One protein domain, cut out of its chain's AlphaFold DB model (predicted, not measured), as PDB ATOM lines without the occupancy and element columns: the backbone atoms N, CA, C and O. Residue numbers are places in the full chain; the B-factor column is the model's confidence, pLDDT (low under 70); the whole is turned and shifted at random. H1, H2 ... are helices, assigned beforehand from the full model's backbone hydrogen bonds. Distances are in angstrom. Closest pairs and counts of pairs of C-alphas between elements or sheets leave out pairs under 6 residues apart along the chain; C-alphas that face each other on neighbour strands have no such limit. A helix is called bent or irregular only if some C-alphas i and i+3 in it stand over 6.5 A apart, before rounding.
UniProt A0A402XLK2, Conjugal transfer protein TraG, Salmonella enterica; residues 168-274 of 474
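This is residues 168 to 274 of the 474 residues of the protein "Conjugal transfer protein TraG" of Salmonella enterica (UniProt A0A402XLK2). One long, gently bent helix, H1, forms one side of a flat body, and four short helices, H2, H3, H4 and H5, come back along it in that order. Between H3 and H4 lies a long stretch with no named element, residues 218 to 254, which first runs on past H3 and H4 and then, from about residue 229 to residue 250, loops out as a lobe at one end of the body before it comes back to H4. The 107 printed residues are all helix in class, with 47 in named elements and no named strand; the whole is compact, radius of gyration of the C-alphas 14.4 A, spans 43 by 37 by 20 A.

H1, residues 171 to 194, begins at C-alpha 171 (37.678, -23.676, 4.912). Assigned as one helix by its hydrogen bonds, it is bent: C-alphas 183 and 186 are 6.6 A apart. Its arms are H1a, 171 to 183, 18.3 A, and H1b, 186 to 194, 12.3 A. H2 is 201 to 206, H3 213 to 217, H4 255 to 260, H5 266 to 271, ending at C-alpha 271 (44.520, -23.764, 19.351).

H1a and H1b stand at a shallow tilt of 23 degrees. H1a is close to but not clearly touching H5, C-alphas of Leu 177 and Leu 266 7.4 A apart. H2 and H3 only just touch, with 3 pairs of C-alphas within 8 A, the closest Asp 206 and Arg 213, 6.8 A. H4 and H5 touch only at the corner, closest C-alphas Trp 259 and Leu 266, 4.9 A. In H1a, H1b, H2, H3, H4 and H5 every O i to N i+4 pair is within hydrogen-bond range.

The C-alphas farthest apart, Glu 201 and Gly 248, are 44.3 A apart. The link H3 to H4 is long. The printed part has no cut, and no printed residue is under 70 in pLDDT.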
ATOM      1  N   ILE A 168      36.646 -20.630  12.490       83.56
ATOM      2  CA  ILE A 168      37.684 -21.334  11.741       83.56
ATOM      3  C   ILE A 168      37.832 -20.625  10.389       83.56
ATOM      4  O   ILE A 168      37.017 -20.823   9.494       83.56
ATOM      5  N   SER A 169      38.845 -19.764  10.246       78.44
ATOM      6  CA  SER A 169      39.040 -18.956   9.029       78.44
ATOM      7  C   SER A 169      39.382 -19.786   7.787       78.44
ATOM      8  O   SER A 169      39.097 -19.362   6.671       78.44
ATOM      9  N   ASN A 170      40.013 -20.953   7.963       84.31
ATOM     10  CA  ASN A 170      40.416 -21.818   6.858       84.31
ATOM     11  C   ASN A 170      39.323 -22.852   6.547       84.31
ATOM     12  O   ASN A 170      39.078 -23.761   7.343       84.31
ATOM     13  N   GLN A 171      38.720 -22.751   5.362       84.75
ATOM     14  CA  GLN A 171      37.678 -23.676   4.912       84.75
ATOM     15  C   GLN A 171      38.173 -25.125   4.781       84.75
ATOM     16  O   GLN A 171      37.413 -26.058   5.013       84.75
ATOM     17  N   LEU A 172      39.452 -25.342   4.461       87.88
ATOM     18  CA  LEU A 172      40.015 -26.692   4.386       87.88
ATOM     19  C   LEU A 172      40.059 -27.354   5.770       87.88
ATOM     20  O   LEU A 172      39.742 -28.530   5.905       87.88
ATOM     21  N   LEU A 173      40.401 -26.580   6.806       88.69
ATOM     22  CA  LEU A 173      40.455 -27.076   8.180       88.69
ATOM     23  C   LEU A 173      39.053 -27.366   8.732       88.69
ATOM     24  O   LEU A 173      38.876 -28.320   9.483       88.69
ATOM     25  N   SER A 174      38.051 -26.563   8.361       86.25
ATOM     26  CA  SER A 174      36.668 -26.800   8.789       86.25
ATOM     27  C   SER A 174      36.083 -28.070   8.155       86.25
ATOM     28  O   SER A 174      35.347 -28.792   8.827       86.25
ATOM     29  N   LEU A 175      36.442 -28.376   6.904       88.38
ATOM     30  CA  LEU A 175      36.100 -29.638   6.240       88.38
ATOM     31  C   LEU A 175      36.835 -30.827   6.865       88.38
ATOM     32  O   LEU A 175      36.204 -31.822   7.200       88.38
ATOM     33  N   GLU A 176      38.140 -30.701   7.111       89.88
ATOM     34  CA  GLU A 176      38.920 -31.750   7.779       89.88
ATOM     35  C   GLU A 176      38.356 -32.093   9.168       89.88
ATOM     36  O   GLU A 176      38.302 -33.258   9.559       89.88
ATOM     37  N   LEU A 177      37.876 -31.085   9.900       90.25
ATOM     38  CA  LEU A 177      37.218 -31.274  11.189       90.25
ATOM     39  C   LEU A 177      35.881 -32.024  11.068       90.25
ATOM     40  O   LEU A 177      35.559 -32.850  11.924       90.25
ATOM     41  N   LEU A 178      35.097 -31.750  10.019       88.75
ATOM     42  CA  LEU A 178      33.871 -32.499   9.739       88.75
ATOM     43  C   LEU A 178      34.171 -33.953   9.385       88.75
ATOM     44  O   LEU A 178      33.491 -34.847   9.893       88.75
ATOM     45  N   ASP A 179      35.191 -34.194   8.567       90.94
ATOM     46  CA  ASP A 179      35.607 -35.548   8.225       90.94
ATOM     47  C   ASP A 179      36.039 -36.312   9.481       90.94
ATOM     48  O   ASP A 179      35.606 -37.440   9.696       90.94
ATOM     49  N   PHE A 180      36.809 -35.681  10.374       92.44
ATOM     50  CA  PHE A 180      37.161 -36.272  11.667       92.44
ATOM     51  C   PHE A 180      35.914 -36.611  12.496       92.44
ATOM     52  O   PHE A 180      35.804 -37.697  13.076       92.44
ATOM     53  N   ALA A 181      34.925 -35.714  12.531       91.25
ATOM     54  CA  ALA A 181      33.677 -35.962  13.244       91.25
ATOM     55  C   ALA A 181      32.901 -37.168  12.670       91.25
ATOM     56  O   ALA A 181      32.307 -37.936  13.434       91.25
ATOM     57  N   GLN A 182      32.920 -37.361  11.350       90.88
ATOM     58  CA  GLN A 182      32.228 -38.459  10.669       90.88
ATOM     59  C   GLN A 182      32.997 -39.788  10.725       90.88
ATOM     60  O   GLN A 182      32.395 -40.836  10.952       90.88
ATOM     61  N   GLU A 183      34.312 -39.758  10.528       91.38
ATOM     62  CA  GLU A 183      35.159 -40.947  10.395       91.38
ATOM     63  C   GLU A 183      35.633 -41.490  11.752       91.38
ATOM     64  O   GLU A 183      35.790 -42.701  11.900       91.38
ATOM     65  N   CYS A 184      35.797 -40.627  12.762       92.50
ATOM     66  CA  CYS A 184      36.328 -40.999  14.077       92.50
ATOM     67  C   CYS A 184      35.277 -40.923  15.189       92.50
ATOM     68  O   CYS A 184      34.995 -41.917  15.872       92.50
ATOM     69  N   TYR A 185      34.677 -39.747  15.381       92.25
ATOM     70  CA  TYR A 185      33.797 -39.495  16.526       92.25
ATOM     71  C   TYR A 185      32.454 -40.232  16.414       92.25
ATOM     72  O   TYR A 185      32.046 -40.923  17.351       92.25
ATOM     73  N   ALA A 186      31.778 -40.148  15.264       91.88
ATOM     74  CA  ALA A 186      30.493 -40.810  15.037       91.88
ATOM     75  C   ALA A 186      30.535 -42.340  15.257       91.88
ATOM     76  O   ALA A 186      29.730 -42.827  16.060       91.88
ATOM     77  N   PRO A 187      31.456 -43.120  14.649       91.31
ATOM     78  CA  PRO A 187      31.512 -44.563  14.886       91.31
ATOM     79  C   PRO A 187      31.897 -44.910  16.327       91.31
ATOM     80  O   PRO A 187      31.356 -45.864  16.887       91.31
ATOM     81  N   SER A 188      32.752 -44.108  16.971       90.75
ATOM     82  CA  SER A 188      33.102 -44.284  18.387       90.75
ATOM     83  C   SER A 188      31.887 -44.106  19.303       90.75
ATOM     84  O   SER A 188      31.647 -44.930  20.188       90.75
ATOM     85  N   ARG A 189      31.050 -43.094  19.041       90.38
ATOM     86  CA  ARG A 189      29.786 -42.866  19.763       90.38
ATOM     87  C   ARG A 189      28.766 -43.971  19.517       90.38
ATOM     88  O   ARG A 189      28.095 -44.387  20.458       90.38
ATOM     89  N   VAL A 190      28.652 -44.462  18.283       91.12
ATOM     90  CA  VAL A 190      27.768 -45.592  17.952       91.12
ATOM     91  C   VAL A 190      28.210 -46.850  18.698       91.12
ATOM     92  O   VAL A 190      27.387 -47.481  19.356       91.12
ATOM     93  N   LYS A 191      29.509 -47.168  18.687       90.56
ATOM     94  CA  LYS A 191      30.072 -48.315  19.412       90.56
ATOM     95  C   LYS A 191      29.864 -48.210  20.924       90.56
ATOM     96  O   LYS A 191      29.574 -49.212  21.568       90.56
ATOM     97  N   LEU A 192      29.998 -47.010  21.494       89.62
ATOM     98  CA  LEU A 192      29.723 -46.760  22.910       89.62
ATOM     99  C   LEU A 192      28.252 -47.031  23.253       89.62
ATOM    100  O   LEU A 192      27.978 -47.744  24.212       89.62
ATOM    101  N   LYS A 193      27.322 -46.523  22.434       87.88
ATOM    102  CA  LYS A 193      25.882 -46.763  22.608       87.88
ATOM    103  C   LYS A 193      25.512 -48.240  22.472       87.88
ATOM    104  O   LYS A 193      24.710 -48.726  23.251       87.88
ATOM    105  N   GLN A 194      26.117 -48.953  21.523       89.19
ATOM    106  CA  GLN A 194      25.871 -50.384  21.309       89.19
ATOM    107  C   GLN A 194      26.340 -51.269  22.470       89.19
ATOM    108  O   GLN A 194      25.814 -52.360  22.644       89.19
ATOM    109  N   ARG A 195      27.351 -50.835  23.233       85.88
ATOM    110  CA  ARG A 195      27.906 -51.605  24.357       85.88
ATOM    111  C   ARG A 195      27.206 -51.346  25.694       85.88
ATOM    112  O   ARG A 195      27.573 -52.003  26.659       85.88
ATOM    113  N   GLU A 196      26.270 -50.394  25.754       80.94
ATOM    114  CA  GLU A 196      25.500 -50.028  26.959       80.94
ATOM    115  C   GLU A 196      26.360 -49.871  28.230       80.94
ATOM    116  O   GLU A 196      25.984 -50.277  29.327       80.94
ATOM    117  N   ILE A 197      27.551 -49.279  28.092       82.62
ATOM    118  CA  ILE A 197      28.458 -49.062  29.225       82.62
ATOM    119  C   ILE A 197      27.851 -47.990  30.138       82.62
ATOM    120  O   ILE A 197      27.594 -46.870  29.692       82.62
ATOM    121  N   ALA A 198      27.649 -48.324  31.415       81.12
ATOM    122  CA  ALA A 198      27.249 -47.358  32.430       81.12
ATOM    123  C   ALA A 198      28.410 -46.386  32.695       81.12
ATOM    124  O   ALA A 198      29.451 -46.782  33.212       81.12
ATOM    125  N   LEU A 199      28.224 -45.128  32.298       84.81
ATOM    126  CA  LEU A 199      29.186 -44.039  32.465       84.81
ATOM    127  C   LEU A 199      28.749 -43.153  33.634       84.81
ATOM    128  O   LEU A 199      27.554 -42.954  33.864       84.81
ATOM    129  N   THR A 200      29.715 -42.591  34.344       86.00
ATOM    130  CA  THR A 200      29.479 -41.542  35.342       86.00
ATOM    131  C   THR A 200      29.096 -40.219  34.663       86.00
ATOM    132  O   THR A 200      29.340 -40.019  33.474       86.00
ATOM    133  N   GLU A 201      28.490 -39.281  35.397       79.69
ATOM    134  CA  GLU A 201      28.039 -37.994  34.836       79.69
ATOM    135  C   GLU A 201      29.185 -37.175  34.206       79.69
ATOM    136  O   GLU A 201      29.018 -36.565  33.147       79.69
ATOM    137  N   SER A 202      30.384 -37.220  34.795       79.56
ATOM    138  CA  SER A 202      31.582 -36.581  34.240       79.56
ATOM    139  C   SER A 202      32.054 -37.256  32.951       79.56
ATOM    140  O   SER A 202      32.402 -36.572  31.988       79.56
ATOM    141  N   GLU A 203      32.008 -38.587  32.887       84.31
ATOM    142  CA  GLU A 203      32.348 -39.347  31.682       84.31
ATOM    143  C   GLU A 203      31.337 -39.103  30.558       84.31
ATOM    144  O   GLU A 203      31.740 -38.954  29.407       84.31
ATOM    145  N   ILE A 204      30.040 -38.988  30.877       84.31
ATOM    146  CA  ILE A 204      28.983 -38.629  29.916       84.31
ATOM    147  C   ILE A 204      29.271 -37.267  29.273       84.31
ATOM    148  O   ILE A 204      29.127 -37.120  28.054       84.31
ATOM    149  N   ASN A 205      29.690 -36.286  30.075       82.19
ATOM    150  CA  ASN A 205      30.062 -34.960  29.588       82.19
ATOM    151  C   ASN A 205      31.347 -34.983  28.750       82.19
ATOM    152  O   ASN A 205      31.402 -34.305  27.721       82.19
ATOM    153  N   ASP A 206      32.344 -35.791  29.119       85.69
ATOM    154  CA  ASP A 206      33.569 -35.941  28.327       85.69
ATOM    155  C   ASP A 206      33.283 -36.597  26.968       85.69
ATOM    156  O   ASP A 206      33.688 -36.077  25.933       85.69
ATOM    157  N   VAL A 207      32.484 -37.668  26.901       88.31
ATOM    158  CA  VAL A 207      32.162 -38.326  25.618       88.31
ATOM    159  C   VAL A 207      31.222 -37.515  24.711       88.31
ATOM    160  O   VAL A 207      30.886 -37.983  23.622       88.31
ATOM    161  N   ALA A 208      30.745 -36.342  25.136       84.31
ATOM    162  CA  ALA A 208      29.794 -35.522  24.384       84.31
ATOM    163  C   ALA A 208      30.425 -34.714  23.233       84.31
ATOM    164  O   ALA A 208      29.690 -34.126  22.430       84.31
ATOM    165  N   TRP A 209      31.755 -34.682  23.124       87.56
ATOM    166  CA  TRP A 209      32.477 -33.916  22.107       87.56
ATOM    167  C   TRP A 209      33.612 -34.727  21.463       87.56
ATOM    168  O   TRP A 209      34.019 -35.778  21.954       87.56
ATOM    169  N   MET A 210      34.104 -34.252  20.315       88.12
ATOM    170  CA  MET A 210      35.000 -35.022  19.442       88.12
ATOM    171  C   MET A 210      36.423 -35.210  19.981       88.12
ATOM    172  O   MET A 210      37.081 -36.171  19.600       88.12
ATOM    173  N   GLY A 211      36.895 -34.338  20.870       88.56
ATOM    174  CA  GLY A 211      38.230 -34.423  21.460       88.56
ATOM    175  C   GLY A 211      38.283 -35.118  22.818       88.56
ATOM    176  O   GLY A 211      39.221 -34.859  23.568       88.56
ATOM    177  N   SER A 212      37.281 -35.938  23.153       90.31
ATOM    178  CA  SER A 212      37.142 -36.518  24.491       90.31
ATOM    179  C   SER A 212      38.382 -37.287  24.945       90.31
ATOM    180  O   SER A 212      38.999 -38.049  24.187       90.31
ATOM    181  N   ARG A 213      38.739 -37.118  26.221       89.31
ATOM    182  CA  ARG A 213      39.878 -37.825  26.821       89.31
ATOM    183  C   ARG A 213      39.600 -39.319  26.930       89.31
ATOM    184  O   ARG A 213      40.507 -40.133  26.741       89.31
ATOM    185  N   TRP A 214      38.343 -39.682  27.154       90.94
ATOM    186  CA  TRP A 214      37.882 -41.057  27.237       90.94
ATOM    187  C   TRP A 214      38.077 -41.808  25.911       90.94
ATOM    188  O   TRP A 214      38.656 -42.892  25.920       90.94
ATOM    189  N   PHE A 215      37.713 -41.229  24.753       92.06
ATOM    190  CA  PHE A 215      37.929 -41.905  23.458       92.06
ATOM    191  C   PHE A 215      39.407 -42.006  23.066       92.06
ATOM    192  O   PHE A 215      39.776 -42.960  22.382       92.06
ATOM    193  N   LEU A 216      40.245 -41.056  23.501       90.81
ATOM    194  CA  LEU A 216      41.696 -41.053  23.263       90.81
ATOM    195  C   LEU A 216      42.466 -42.069  24.124       90.81
ATOM    196  O   LEU A 216      43.553 -42.510  23.736       90.81
ATOM    197  N   THR A 217      41.933 -42.399  25.302       91.00
ATOM    198  CA  THR A 217      42.592 -43.277  26.283       91.00
ATOM    199  C   THR A 217      42.084 -44.714  26.192       91.00
ATOM    200  O   THR A 217      42.848 -45.653  26.409       91.00
ATOM    201  N   GLN A 218      40.804 -44.902  25.865       90.25
ATOM    202  CA  GLN A 218      40.182 -46.217  25.857       90.25
ATOM    203  C   GLN A 218      40.517 -47.006  24.585       90.25
ATOM    204  O   GLN A 218      40.156 -46.626  23.466       90.25
ATOM    205  N   SER A 219      41.107 -48.190  24.774       89.50
ATOM    206  CA  SER A 219      41.426 -49.106  23.677       89.50
ATOM    207  C   SER A 219      40.170 -49.514  22.897       89.50
ATOM    208  O   SER A 219      39.122 -49.805  23.485       89.50
ATOM    209  N   GLY A 220      40.276 -49.595  21.572       88.25
ATOM    210  CA  GLY A 220      39.163 -49.988  20.705       88.25
ATOM    211  C   GLY A 220      38.328 -48.825  20.162       88.25
ATOM    212  O   GLY A 220      37.369 -49.091  19.432       88.25
ATOM    213  N   TYR A 221      38.655 -47.578  20.511       90.88
ATOM    214  CA  TYR A 221      38.037 -46.368  19.960       90.88
ATOM    215  C   TYR A 221      39.036 -45.633  19.060       90.88
ATOM    216  O   TYR A 221      39.315 -46.120  17.964       90.88
ATOM    217  N   TYR A 222      39.607 -44.503  19.493       93.56
ATOM    218  CA  TYR A 222      40.476 -43.690  18.630       93.56
ATOM    219  C   TYR A 222      41.832 -44.329  18.315       93.56
ATOM    220  O   TYR A 222      42.485 -43.910  17.360       93.56
ATOM    221  N   ASP A 223      42.233 -45.357  19.065       90.50
ATOM    222  CA  ASP A 223      43.398 -46.181  18.734       90.50
ATOM    223  C   ASP A 223      43.134 -47.131  17.546       90.50
ATOM    224  O   ASP A 223      44.073 -47.566  16.890       90.50
ATOM    225  N   THR A 224      41.871 -47.488  17.272       89.50
ATOM    226  CA  THR A 224      41.503 -48.490  16.248       89.50
ATOM    227  C   THR A 224      40.898 -47.860  15.000       89.50
ATOM    228  O   THR A 224      41.149 -48.315  13.884       89.50
ATOM    229  N   PHE A 225      40.073 -46.828  15.172       90.88
ATOM    230  CA  PHE A 225      39.549 -46.078  14.038       90.88
ATOM    231  C   PHE A 225      40.660 -45.222  13.415       90.88
ATOM    232  O   PHE A 225      41.525 -44.688  14.113       90.88
ATOM    233  N   HIS A 226      40.628 -45.101  12.093       91.31
ATOM    234  CA  HIS A 226      41.573 -44.332  11.288       91.31
ATOM    235  C   HIS A 226      40.811 -43.508  10.249       91.31
ATOM    236  O   HIS A 226      39.632 -43.773   9.980       91.31
ATOM    237  N   ALA A 227      41.483 -42.507   9.679       91.44
ATOM    238  CA  ALA A 227      40.935 -41.735   8.571       91.44
ATOM    239  C   ALA A 227      40.575 -42.668   7.401       91.44
ATOM    240  O   ALA A 227      41.332 -43.576   7.085       91.44
ATOM    241  N   ARG A 228      39.437 -42.460   6.740       88.69
ATOM    242  CA  ARG A 228      39.035 -43.227   5.540       88.69
ATOM    243  C   ARG A 228      39.527 -42.587   4.251       88.69
ATOM    244  O   ARG A 228      39.584 -43.237   3.210       88.69
ATOM    245  N   SER A 229      39.853 -41.306   4.325       87.88
ATOM    246  CA  SER A 229      40.393 -40.495   3.244       87.88
ATOM    247  C   SER A 229      41.891 -40.246   3.477       87.88
ATOM    248  O   SER A 229      42.298 -40.018   4.619       87.88
ATOM    249  N   PRO A 230      42.734 -40.307   2.426       88.69
ATOM    250  CA  PRO A 230      44.169 -40.091   2.575       88.69
ATOM    251  C   PRO A 230      44.439 -38.642   2.991       88.69
ATOM    252  O   PRO A 230      43.917 -37.702   2.385       88.69
ATOM    253  N   ARG A 231      45.260 -38.456   4.030       89.56
ATOM    254  CA  ARG A 231      45.605 -37.133   4.561       89.56
ATOM    255  C   ARG A 231      47.038 -36.764   4.183       89.56
ATOM    256  O   ARG A 231      47.960 -37.460   4.601       89.56
ATOM    257  N   PRO A 232      47.265 -35.632   3.492       86.50
ATOM    258  CA  PRO A 232      48.592 -35.268   2.990       86.50
ATOM    259  C   PRO A 232      49.606 -34.964   4.100       86.50
ATOM    260  O   PRO A 232      50.811 -35.039   3.879       86.50
ATOM    261  N   ALA A 233      49.139 -34.625   5.305       87.25
ATOM    262  CA  ALA A 233      50.007 -34.318   6.437       87.25
ATOM    263  C   ALA A 233      50.674 -35.562   7.056       87.25
ATOM    264  O   ALA A 233      51.686 -35.423   7.748       87.25
ATOM    265  N   TRP A 234      50.156 -36.767   6.801       90.75
ATOM    266  CA  TRP A 234      50.740 -38.016   7.290       90.75
ATOM    267  C   TRP A 234      51.269 -38.841   6.117       90.75
ATOM    268  O   TRP A 234      50.578 -38.959   5.108       90.75
ATOM    269  N   PRO A 235      52.475 -39.420   6.215       90.12
ATOM    270  CA  PRO A 235      52.945 -40.369   5.217       90.12
ATOM    271  C   PRO A 235      52.155 -41.682   5.309       90.12
ATOM    272  O   PRO A 235      51.643 -42.045   6.375       90.12
ATOM    273  N   TYR A 236      52.076 -42.389   4.182       88.19
ATOM    274  CA  TYR A 236      51.548 -43.748   4.134       88.19
ATOM    275  C   TYR A 236      52.500 -44.692   4.875       88.19
ATOM    276  O   TYR A 236      53.693 -44.730   4.574       88.19
ATOM    277  N   GLU A 237      51.976 -45.444   5.838       89.44
ATOM    278  CA  GLU A 237      52.760 -46.349   6.682       89.44
ATOM    279  C   GLU A 237      52.299 -47.790   6.468       89.44
ATOM    280  O   GLU A 237      51.142 -48.115   6.715       89.44
ATOM    281  N   HIS A 238      53.196 -48.671   6.018       85.75
ATOM    282  CA  HIS A 238      52.832 -50.039   5.630       85.75
ATOM    283  C   HIS A 238      52.266 -50.890   6.774       85.75
ATOM    284  O   HIS A 238      51.477 -51.786   6.499       85.75
ATOM    285  N   GLU A 239      52.644 -50.628   8.028       87.12
ATOM    286  CA  GLU A 239      52.133 -51.378   9.183       87.12
ATOM    287  C   GLU A 239      50.719 -50.939   9.589       87.12
ATOM    288  O   GLU A 239      49.894 -51.774   9.956       87.12
ATOM    289  N   ARG A 240      50.422 -49.638   9.492       85.00
ATOM    290  CA  ARG A 240      49.127 -49.053   9.877       85.00
ATOM    291  C   ARG A 240      48.104 -49.104   8.742       85.00
ATOM    292  O   ARG A 240      46.945 -49.434   8.972       85.00
ATOM    293  N   ASP A 241      48.542 -48.790   7.525       85.12
ATOM    294  CA  ASP A 241      47.688 -48.549   6.355       85.12
ATOM    295  C   ASP A 241      47.587 -49.784   5.436       85.12
ATOM    296  O   ASP A 241      47.130 -49.692   4.290       85.12
ATOM    297  N   ALA A 242      48.024 -50.951   5.924       83.69
ATOM    298  CA  ALA A 242      48.006 -52.211   5.191       83.69
ATOM    299  C   ALA A 242      46.604 -52.516   4.635       83.69
ATOM    300  O   ALA A 242      45.630 -52.633   5.375       83.69
ATOM    301  N   GLY A 243      46.504 -52.671   3.313       83.94
ATOM    302  CA  GLY A 243      45.242 -52.971   2.628       83.94
ATOM    303  C   GLY A 243      44.416 -51.749   2.210       83.94
ATOM    304  O   GLY A 243      43.413 -51.918   1.519       83.94
ATOM    305  N   LEU A 244      44.840 -50.528   2.555       86.06
ATOM    306  CA  LEU A 244      44.248 -49.286   2.051       86.06
ATOM    307  C   LEU A 244      44.951 -48.816   0.770       86.06
ATOM    308  O   LEU A 244      46.135 -49.082   0.553       86.06
ATOM    309  N   PHE A 245      44.216 -48.112  -0.095       85.00
ATOM    310  CA  PHE A 245      44.728 -47.652  -1.387       85.00
ATOM    311  C   PHE A 245      45.825 -46.593  -1.214       85.00
ATOM    312  O   PHE A 245      45.576 -45.495  -0.719       85.00
ATOM    313  N   ASN A 246      47.039 -46.890  -1.677       84.31
ATOM    314  CA  ASN A 246      48.127 -45.918  -1.677       84.31
ATOM    315  C   ASN A 246      48.047 -45.024  -2.925       84.31
ATOM    316  O   ASN A 246      48.464 -45.408  -4.015       84.31
ATOM    317  N   SER A 247      47.512 -43.817  -2.743       77.75
ATOM    318  CA  SER A 247      47.420 -42.790  -3.789       77.75
ATOM    319  C   SER A 247      48.696 -41.955  -3.962       77.75
ATOM    320  O   SER A 247      48.737 -41.094  -4.835       77.75
ATOM    321  N   GLY A 248      49.709 -42.139  -3.106       80.69
ATOM    322  CA  GLY A 248      50.887 -41.266  -3.025       80.69
ATOM    323  C   GLY A 248      50.618 -39.876  -2.425       80.69
ATOM    324  O   GLY A 248      51.561 -39.138  -2.159       80.69
ATOM    325  N   ASN A 249      49.353 -39.532  -2.154       81.31
ATOM    326  CA  ASN A 249      48.923 -38.216  -1.667       81.31
ATOM    327  C   ASN A 249      48.723 -38.154  -0.140       81.31
ATOM    328  O   ASN A 249      48.074 -37.236   0.360       81.31
ATOM    329  N   GLY A 250      49.262 -39.126   0.603       87.00
ATOM    330  CA  GLY A 250      49.181 -39.193   2.063       87.00
ATOM    331  C   GLY A 250      48.805 -40.574   2.599       87.00
ATOM    332  O   GLY A 250      48.528 -41.498   1.833       87.00
ATOM    333  N   GLY A 251      48.812 -40.698   3.922       90.06
ATOM    334  CA  GLY A 251      48.464 -41.901   4.677       90.06
ATOM    335  C   GLY A 251      47.144 -41.779   5.433       90.06
ATOM    336  O   GLY A 251      46.431 -40.776   5.322       90.06
ATOM    337  N   TYR A 252      46.837 -42.806   6.223       91.81
ATOM    338  CA  TYR A 252      45.582 -42.935   6.965       91.81
ATOM    339  C   TYR A 252      45.833 -42.938   8.483       91.81
ATOM    340  O   TYR A 252      45.814 -43.992   9.115       91.81
ATOM    341  N   PRO A 253      46.097 -41.770   9.105       93.12
ATOM    342  CA  PRO A 253      46.420 -41.700  10.530       93.12
ATOM    343  C   PRO A 253      45.307 -42.293  11.397       93.12
ATOM    344  O   PRO A 253      44.118 -42.186  11.073       93.12
ATOM    345  N   THR A 254      45.685 -42.867  12.544       92.94
ATOM    346  CA  THR A 254      44.694 -43.235  13.563       92.94
ATOM    347  C   THR A 254      43.999 -41.981  14.079       92.94
ATOM    348  O   THR A 254      44.578 -40.893  14.092       92.94
ATOM    349  N   CYS A 255      42.758 -42.107  14.541       93.81
ATOM    350  CA  CYS A 255      42.002 -40.971  15.068       93.81
ATOM    351  C   CYS A 255      42.726 -40.280  16.234       93.81
ATOM    352  O   CYS A 255      42.638 -39.064  16.394       93.81
ATOM    353  N   LYS A 256      43.496 -41.043  17.017       93.38
ATOM    354  CA  LYS A 256      44.365 -40.497  18.058       93.38
ATOM    355  C   LYS A 256      45.487 -39.638  17.481       93.38
ATOM    356  O   LYS A 256      45.581 -38.479  17.866       93.38
ATOM    357  N   GLN A 257      46.267 -40.157  16.531       91.88
ATOM    358  CA  GLN A 257      47.334 -39.398  15.857       91.88
ATOM    359  C   GLN A 257      46.774 -38.140  15.176       91.88
ATOM    360  O   GLN A 257      47.268 -37.032  15.374       91.88
ATOM    361  N   TRP A 258      45.658 -38.289  14.460       93.38
ATOM    362  CA  TRP A 258      45.004 -37.191  13.753       93.38
ATOM    363  C   TRP A 258      44.575 -36.051  14.697       93.38
ATOM    364  O   TRP A 258      44.702 -34.871  14.359       93.38
ATOM    365  N   TRP A 259      44.122 -36.374  15.912       92.69
ATOM    366  CA  TRP A 259      43.725 -35.371  16.897       92.69
ATOM    367  C   TRP A 259      44.903 -34.790  17.694       92.69
ATOM    368  O   TRP A 259      44.979 -33.568  17.847       92.69
ATOM    369  N   SER A 260      45.797 -35.640  18.221       91.19
ATOM    370  CA  SER A 260      46.746 -35.272  19.284       91.19
ATOM    371  C   SER A 260      48.160 -34.898  18.839       91.19
ATOM    372  O   SER A 260      48.908 -34.390  19.673       91.19
ATOM    373  N   ASP A 261      48.550 -35.144  17.584       91.62
ATOM    374  CA  ASP A 261      49.911 -34.844  17.114       91.62
ATOM    375  C   ASP A 261      50.270 -33.354  17.289       91.62
ATOM    376  O   ASP A 261      49.484 -32.466  16.956       91.62
ATOM    377  N   THR A 262      51.479 -33.063  17.785       82.62
ATOM    378  CA  THR A 262      51.884 -31.707  18.209       82.62
ATOM    379  C   THR A 262      51.915 -30.698  17.064       82.62
ATOM    380  O   THR A 262      51.381 -29.603  17.210       82.62
ATOM    381  N   ASP A 263      52.466 -31.070  15.909       81.00
ATOM    382  CA  ASP A 263      52.702 -30.118  14.811       81.00
ATOM    383  C   ASP A 263      51.652 -30.205  13.695       81.00
ATOM    384  O   ASP A 263      51.418 -29.238  12.972       81.00
ATOM    385  N   ARG A 264      51.010 -31.370  13.542       88.31
ATOM    386  CA  ARG A 264      50.082 -31.670  12.432       88.31
ATOM    387  C   ARG A 264      48.667 -32.012  12.897       88.31
ATOM    388  O   ARG A 264      47.740 -32.017  12.087       88.31
ATOM    389  N   GLY A 265      48.483 -32.276  14.190       90.50
ATOM    390  CA  GLY A 265      47.197 -32.660  14.753       90.50
ATOM    391  C   GLY A 265      46.146 -31.562  14.618       90.50
ATOM    392  O   GLY A 265      46.442 -30.376  14.442       90.50
ATOM    393  N   LEU A 266      44.879 -31.962  14.671       91.19
ATOM    394  CA  LEU A 266      43.761 -31.019  14.668       91.19
ATOM    395  C   LEU A 266      43.777 -30.133  15.919       91.19
ATOM    396  O   LEU A 266      43.525 -28.933  15.816       91.19
ATOM    397  N   ARG A 267      44.142 -30.685  17.085       91.50
ATOM    398  CA  ARG A 267      44.166 -29.942  18.352       91.50
ATOM    399  C   ARG A 267      45.080 -28.715  18.293       91.50
ATOM    400  O   ARG A 267      44.639 -27.620  18.631       91.50
ATOM    401  N   SER A 268      46.335 -28.875  17.874       90.25
ATOM    402  CA  SER A 268      47.306 -27.773  17.856       90.25
ATOM    403  C   SER A 268      46.953 -26.705  16.820       90.25
ATOM    404  O   SER A 268      47.030 -25.512  17.115       90.25
ATOM    405  N   ARG A 269      46.469 -27.119  15.642       89.62
ATOM    406  CA  ARG A 269      46.001 -26.204  14.590       89.62
ATOM    407  C   ARG A 269      44.775 -25.393  15.009       89.62
ATOM    408  O   ARG A 269      44.695 -24.215  14.676       89.62
ATOM    409  N   LEU A 270      43.849 -25.990  15.761       89.25
ATOM    410  CA  LEU A 270      42.688 -25.278  16.305       89.25
ATOM    411  C   LEU A 270      43.088 -24.273  17.396       89.25
ATOM    412  O   LEU A 270      42.623 -23.137  17.379       89.25
ATOM    413  N   ILE A 271      43.998 -24.654  18.297       89.06
ATOM    414  CA  ILE A 271      44.520 -23.764  19.351       89.06
ATOM    415  C   ILE A 271      45.246 -22.551  18.749       89.06
ATOM    416  O   ILE A 271      45.101 -21.439  19.255       89.06
ATOM    417  N   ALA A 272      45.980 -22.733  17.647       87.62
ATOM    418  CA  ALA A 272      46.708 -21.657  16.972       87.62
ATOM    419  C   ALA A 272      45.800 -20.563  16.369       87.62
ATOM    420  O   ALA A 272      46.264 -19.452  16.124       87.62
ATOM    421  N   LEU A 273      44.513 -20.853  16.143       85.69
ATOM    422  CA  LEU A 273      43.533 -19.885  15.630       85.69
ATOM    423  C   LEU A 273      42.968 -18.965  16.721       85.69
ATOM    424  O   LEU A 273      42.308 -17.969  16.414       85.69
ATOM    425  N   VAL A 274      43.186 -19.297  17.994       85.50
ATOM    426  CA  VAL A 274      42.673 -18.523  19.125       85.50
ATOM    427  C   VAL A 274      43.465 -17.225  19.257       85.50
ATOM    428  O   VAL A 274      44.692 -17.230  19.373       85.50
TER     429      VAL A 274